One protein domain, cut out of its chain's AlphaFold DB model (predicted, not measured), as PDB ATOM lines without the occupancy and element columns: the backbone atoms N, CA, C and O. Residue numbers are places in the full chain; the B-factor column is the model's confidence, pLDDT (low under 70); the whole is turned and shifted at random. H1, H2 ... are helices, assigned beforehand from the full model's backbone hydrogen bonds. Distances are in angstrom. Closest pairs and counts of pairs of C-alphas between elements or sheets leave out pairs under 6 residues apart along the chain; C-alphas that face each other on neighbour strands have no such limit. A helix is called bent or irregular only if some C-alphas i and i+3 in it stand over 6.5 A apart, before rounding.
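Overview. This is residues 7 to 53 of the 119 residues of an uncharacterized protein of Bradyrhizobium archetypum (UniProt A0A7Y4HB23). What shape do these atoms make? One long helix, H2, makes most of the length, with the short helix H1 folding back near its first end and the short helix H3 sticking out past its other end, so that the three form no shared core. What is it built of? The printed part has 47 residues with three named helices, in the order H1, H2, H3, and no named strand; its class is all helix. How spread out is it? It is extended, with a radius of gyration of the C-alphas of 15.5 A, and the C-alphas span 43 by 21 by 13 A.

Arrangement. What is near the longest helix? H2, residues 18 to 38, and H1, residues 7 to 12, are close but not clearly touching: their closest C-alphas, those of Gln 21 and Cys 11, are 6.7 A apart. They run opposite ways at a steep tilt of 45 degrees. Where is the third helix? H3, residues 45 to 51, is apart from both H1 and H2. Are the helix backbones well formed? Each O i to N i+4 pair is within hydrogen-bond range in H2 and H3, but 1 of 2 in H1.

Along the chain. Where does H2 run? It goes from C-alpha 18 at (207.183, 170.128, 200.493) to C-alpha 38 at (189.312, 148.556, 189.542), 30.1 A. How long are the others? H1 measures 9.0 A and H3 10.0 A from first to last C-alpha, and H3 ends with C-alpha 51 at (185.772, 140.863, 204.313). Is H1 bent? It is neither bent nor irregular, but only just: C-alphas 9 and 12 are 6.0 A apart.

Size, cuts and confidence. How large is it? The two C-alphas farthest apart, those of Thr 14 and Pro 44, are 42.8 A apart. What joins the helices? The link from H1 to H2 is tight, that from H2 to H3 is short, and the printed part has no cut. What stands free, and where is confidence low? Residues 25 to 53, of which 25 to 38 belong to H2 and 45 to 51 to H3, stand free. Residues 7 to 22 have pLDDT under 70, and the mean of the printed part is 76.8.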
ATOM      1  N   CYS A   7     193.326 171.794 195.823       51.59
ATOM      2  CA  CYS A   7     194.763 171.599 195.990       51.59
ATOM      3  C   CYS A   7     195.595 171.970 194.739       51.59
ATOM      4  O   CYS A   7     196.758 172.333 194.897       51.59
ATOM      5  N   HIS A   8     195.056 171.900 193.510       51.50
ATOM      6  CA  HIS A   8     195.859 172.138 192.298       51.50
ATOM      7  C   HIS A   8     196.282 173.609 192.153       51.50
ATOM      8  O   HIS A   8     197.451 173.876 191.859       51.50
ATOM      9  N   GLN A   9     195.369 174.551 192.415       55.25
ATOM     10  CA  GLN A   9     195.663 175.989 192.393       55.25
ATOM     11  C   GLN A   9     196.643 176.396 193.504       55.25
ATOM     12  O   GLN A   9     197.571 177.155 193.242       55.25
ATOM     13  N   ASN A  10     196.517 175.809 194.700       51.72
ATOM     14  CA  ASN A  10     197.375 176.131 195.847       51.72
ATOM     15  C   ASN A  10     198.705 175.355 195.910       51.72
ATOM     16  O   ASN A  10     199.560 175.710 196.705       51.72
ATOM     17  N   CYS A  11     198.921 174.307 195.105       51.28
ATOM     18  CA  CYS A  11     200.231 173.637 195.019       51.28
ATOM     19  C   CYS A  11     201.243 174.393 194.141       51.28
ATOM     20  O   CYS A  11     202.436 174.118 194.232       51.28
ATOM     21  N   ARG A  12     200.786 175.298 193.261       53.09
ATOM     22  CA  ARG A  12     201.674 176.145 192.439       53.09
ATOM     23  C   ARG A  12     202.159 177.384 193.187       53.09
ATOM     24  O   ARG A  12     203.220 177.900 192.859       53.09
ATOM     25  N   THR A  13     201.398 177.849 194.173       53.59
ATOM     26  CA  THR A  13     201.810 178.913 195.083       53.59
ATOM     27  C   THR A  13     202.548 178.280 196.258       53.59
ATOM     28  O   THR A  13     202.102 177.311 196.861       53.59
ATOM     29  N   THR A  14     203.732 178.783 196.566       51.12
ATOM     30  CA  THR A  14     204.764 178.188 197.432       51.12
ATOM     31  C   THR A  14     204.390 178.040 198.924       51.12
ATOM     32  O   THR A  14     205.267 177.855 199.759       51.12
ATOM     33  N   LEU A  15     203.104 178.120 199.284       56.12
ATOM     34  CA  LEU A  15     202.592 178.121 200.664       56.12
ATOM     35  C   LEU A  15     202.288 176.723 201.227       56.12
ATOM     36  O   LEU A  15     201.952 176.592 202.401       56.12
ATOM     37  N   VAL A  16     202.395 175.669 200.417       58.19
ATOM     38  CA  VAL A  16     202.186 174.287 200.868       58.19
ATOM     39  C   VAL A  16     203.538 173.635 201.143       58.19
ATOM     40  O   VAL A  16     204.398 173.629 200.262       58.19
ATOM     41  N   SER A  17     203.722 173.057 202.335       62.25
ATOM     42  CA  SER A  17     204.969 172.378 202.710       62.25
ATOM     43  C   SER A  17     205.347 171.298 201.687       62.25
ATOM     44  O   SER A  17     204.496 170.585 201.146       62.25
ATOM     45  N   THR A  18     206.643 171.143 201.418       66.06
ATOM     46  CA  THR A  18     207.183 170.128 200.493       66.06
ATOM     47  C   THR A  18     206.711 168.707 200.827       66.06
ATOM     48  O   THR A  18     206.533 167.886 199.925       66.06
ATOM     49  N   GLN A  19     206.438 168.417 202.104       67.62
ATOM     50  CA  GLN A  19     205.858 167.153 202.566       67.62
ATOM     51  C   GLN A  19     204.428 166.937 202.044       67.62
ATOM     52  O   GLN A  19     204.127 165.876 201.496       67.62
ATOM     53  N   MET A  20     203.568 167.955 202.132       65.62
ATOM     54  CA  MET A  20     202.193 167.896 201.629       65.62
ATOM     55  C   MET A  20     202.155 167.797 200.090       65.62
ATOM     56  O   MET A  20     201.352 167.050 199.529       65.62
ATOM     57  N   GLN A  21     203.084 168.456 199.386       66.31
ATOM     58  CA  GLN A  21     203.206 168.343 197.924       66.31
ATOM     59  C   GLN A  21     203.587 166.923 197.469       66.31
ATOM     60  O   GLN A  21     203.027 166.398 196.501       66.31
ATOM     61  N   ARG A  22     204.524 166.274 198.178       68.06
ATOM     62  CA  ARG A  22     204.935 164.885 197.906       68.06
ATOM     63  C   ARG A  22     203.790 163.903 198.138       68.06
ATOM     64  O   ARG A  22     203.521 163.092 197.252       68.06
ATOM     65  N   ALA A  23     203.088 164.022 199.264       74.19
ATOM     66  CA  ALA A  23     201.925 163.190 199.575       74.19
ATOM     67  C   ALA A  23     200.843 163.305 198.490       74.19
ATOM     68  O   ALA A  23     200.343 162.300 197.993       74.19
ATOM     69  N   CYS A  24     200.572 164.526 198.024       72.56
ATOM     70  CA  CYS A  24     199.606 164.778 196.963       72.56
ATOM     71  C   CYS A  24     200.011 164.170 195.603       72.56
ATOM     72  O   CYS A  24     199.178 163.621 194.880       72.56
ATOM     73  N   LYS A  25     201.301 164.234 195.240       74.50
ATOM     74  CA  LYS A  25     201.810 163.624 193.998       74.50
ATOM     75  C   LYS A  25     201.718 162.095 194.033       74.50
ATOM     76  O   LYS A  25     201.370 161.498 193.015       74.50
ATOM     77  N   ILE A  26     202.025 161.480 195.177       83.25
ATOM     78  CA  ILE A  26     201.908 160.029 195.373       83.25
ATOM     79  C   ILE A  26     200.437 159.610 195.338       83.25
ATOM     80  O   ILE A  26     200.109 158.691 194.591       83.25
ATOM     81  N   GLY A  27     199.562 160.332 196.047       85.00
ATOM     82  CA  GLY A  27     198.118 160.079 196.074       85.00
ATOM     83  C   GLY A  27     197.516 160.005 194.673       85.00
ATOM     84  O   GLY A  27     196.970 158.977 194.304       85.00
ATOM     85  N   ARG A  28     197.755 161.013 193.822       82.06
ATOM     86  CA  ARG A  28     197.252 161.004 192.433       82.06
ATOM     87  C   ARG A  28     197.779 159.850 191.584       82.06
ATOM     88  O   ARG A  28     197.073 159.333 190.720       82.06
ATOM     89  N   ARG A  29     199.056 159.484 191.758       86.38
ATOM     90  CA  ARG A  29     199.631 158.355 191.013       86.38
ATOM     91  C   ARG A  29     198.962 157.052 191.444       86.38
ATOM     92  O   ARG A  29     198.651 156.247 190.574       86.38
ATOM     93  N   LEU A  30     198.749 156.882 192.748       90.81
ATOM     94  CA  LEU A  30     198.076 155.726 193.325       90.81
ATOM     95  C   LEU A  30     196.613 155.651 192.878       90.81
ATOM     96  O   LEU A  30     196.211 154.606 192.387       90.81
ATOM     97  N   GLU A  31     195.864 156.753 192.970       89.06
ATOM     98  CA  GLU A  31     194.474 156.861 192.504       89.06
ATOM     99  C   GLU A  31     194.344 156.377 191.060       89.06
ATOM    100  O   GLU A  31     193.591 155.453 190.789       89.06
ATOM    101  N   ARG A  32     195.165 156.904 190.141       91.06
ATOM    102  CA  ARG A  32     195.114 156.494 188.730       91.06
ATOM    103  C   ARG A  32     195.403 155.003 188.529       91.06
ATOM    104  O   ARG A  32     194.809 154.384 187.653       91.06
ATOM    105  N   THR A  33     196.337 154.434 189.291       92.62
ATOM    106  CA  THR A  33     196.653 152.999 189.211       92.62
ATOM    107  C   THR A  33     195.520 152.145 189.783       92.62
ATOM    108  O   THR A  33     195.187 151.122 189.191       92.62
ATOM    109  N   LEU A  34     194.905 152.573 190.889       90.31
ATOM    110  CA  LEU A  34     193.750 151.898 191.477       90.31
ATOM    111  C   LEU A  34     192.537 151.969 190.550       90.31
ATOM    112  O   LEU A  34     191.930 150.937 190.310       90.31
ATOM    113  N   ASP A  35     192.240 153.127 189.960       91.19
ATOM    114  CA  ASP A  35     191.140 153.285 189.003       91.19
ATOM    115  C   ASP A  35     191.291 152.328 187.814       91.19
ATOM    116  O   ASP A  35     190.333 151.672 187.415       91.19
ATOM    117  N   GLN A  36     192.506 152.200 187.271       92.50
ATOM    118  CA  GLN A  36     192.791 151.270 186.176       92.50
ATOM    119  C   GLN A  36     192.611 149.807 186.590       92.50
ATOM    120  O   GLN A  36     192.039 149.030 185.828       92.50
ATOM    121  N   ALA A  37     193.083 149.428 187.780       90.62
ATOM    122  CA  ALA A  37     192.926 148.070 188.293       90.62
ATOM    123  C   ALA A  37     191.457 147.741 188.603       90.62
ATOM    124  O   ALA A  37     191.000 146.635 188.333       90.62
ATOM    125  N   LEU A  38     190.708 148.709 189.137       89.75
ATOM    126  CA  LEU A  38     189.312 148.556 189.542       89.75
ATOM    127  C   LEU A  38     188.324 148.649 188.373       89.75
ATOM    128  O   LEU A  38     187.206 148.163 188.508       89.75
ATOM    129  N   ALA A  39     188.720 149.209 187.224       89.62
ATOM    130  CA  ALA A  39     187.840 149.425 186.069       89.62
ATOM    131  C   ALA A  39     187.176 148.146 185.526       89.62
ATOM    132  O   ALA A  39     186.099 148.220 184.940       89.62
ATOM    133  N   LEU A  40     187.812 146.986 185.708       85.69
ATOM    134  CA  LEU A  40     187.298 145.688 185.252       85.69
ATOM    135  C   LEU A  40     186.407 144.990 186.288       85.69
ATOM    136  O   LEU A  40     185.872 143.916 186.020       85.69
ATOM    137  N   HIS A  41     186.261 145.571 187.476       85.25
ATOM    138  CA  HIS A  41     185.495 144.987 188.560       85.25
ATOM    139  C   HIS A  41     184.171 145.730 188.744       85.25
ATOM    140  O   HIS A  41     184.121 146.953 188.852       85.25
ATOM    141  N   HIS A  42     183.084 144.967 188.827       76.12
ATOM    142  CA  HIS A  42     181.752 145.475 189.146       76.12
ATOM    143  C   HIS A  42     181.357 145.080 190.578       76.12
ATOM    144  O   HIS A  42     182.072 144.339 191.261       76.12
ATOM    145  N   ALA A  43     180.224 145.592 191.064       74.94
ATOM    146  CA  ALA A  43     179.663 145.154 192.341       74.94
ATOM    147  C   ALA A  43     179.495 143.613 192.361       74.94
ATOM    148  O   ALA A  43     179.124 143.053 191.327       74.94
ATOM    149  N   PRO A  44     179.770 142.919 193.488       80.00
ATOM    150  CA  PRO A  44     179.930 143.433 194.854       80.00
ATOM    151  C   PRO A  44     181.391 143.437 195.361       80.00
ATOM    152  O   PRO A  44     181.662 143.005 196.481       80.00
ATOM    153  N   LEU A  45     182.356 143.931 194.570       87.44
ATOM    154  CA  LEU A  45     183.774 143.968 194.978       87.44
ATOM    155  C   LEU A  45     184.001 144.583 196.374       87.44
ATOM    156  O   LEU A  45     184.842 144.101 197.132       87.44
ATOM    157  N   SER A  46     183.247 145.630 196.724       87.44
ATOM    158  CA  SER A  46     183.360 146.306 198.019       87.44
ATOM    159  C   SER A  46     183.104 145.373 199.204       87.44
ATOM    160  O   SER A  46     183.774 145.499 200.224       87.44
ATOM    161  N   GLU A  47     182.187 144.414 199.084       87.62
ATOM    162  CA  GLU A  47     181.916 143.448 200.148       87.62
ATOM    163  C   GLU A  47     183.069 142.451 200.288       87.62
ATOM    164  O   GLU A  47     183.550 142.202 201.395       87.62
ATOM    165  N   THR A  48     183.561 141.928 199.163       89.62
ATOM    166  CA  THR A  48     184.689 140.990 199.132       89.62
ATOM    167  C   THR A  48     185.925 141.598 199.786       89.62
ATOM    168  O   THR A  48     186.533 141.000 200.671       89.62
ATOM    169  N   VAL A  49     186.281 142.817 199.386       91.19
ATOM    170  CA  VAL A  49     187.487 143.500 199.864       91.19
ATOM    171  C   VAL A  49     187.335 143.926 201.334       91.19
ATOM    172  O   VAL A  49     188.292 143.815 202.104       91.19
ATOM    173  N   SER A  50     186.117 144.272 201.768       90.44
ATOM    174  CA  SER A  50     185.797 144.554 203.177       90.44
ATOM    175  C   SER A  50     185.963 143.325 204.075       90.44
ATOM    176  O   SER A  50     186.573 143.412 205.143       90.44
ATOM    177  N   ARG A  51     185.542 142.140 203.608       91.19
ATOM    178  CA  ARG A  51     185.772 140.863 204.313       91.19
ATOM    179  C   ARG A  51     187.258 140.524 204.469       91.19
ATOM    180  O   ARG A  51     187.617 139.824 205.410       91.19
ATOM    181  N   HIS A  52     188.121 141.051 203.601       94.19
ATOM    182  CA  HIS A  52     189.578 140.936 203.720       94.19
ATOM    183  C   HIS A  52     190.223 142.022 204.606       94.19
ATOM    184  O   HIS A  52     191.446 142.087 204.698       94.19
ATOM    185  N   GLY A  53     189.429 142.858 205.286       93.06
ATOM    186  CA  GLY A  53     189.912 143.850 206.252       93.06
ATOM    187  C   GLY A  53     190.302 145.199 205.644       93.06
ATOM    188  O   GLY A  53     190.825 146.062 206.348       93.06
TER     189      GLY A  53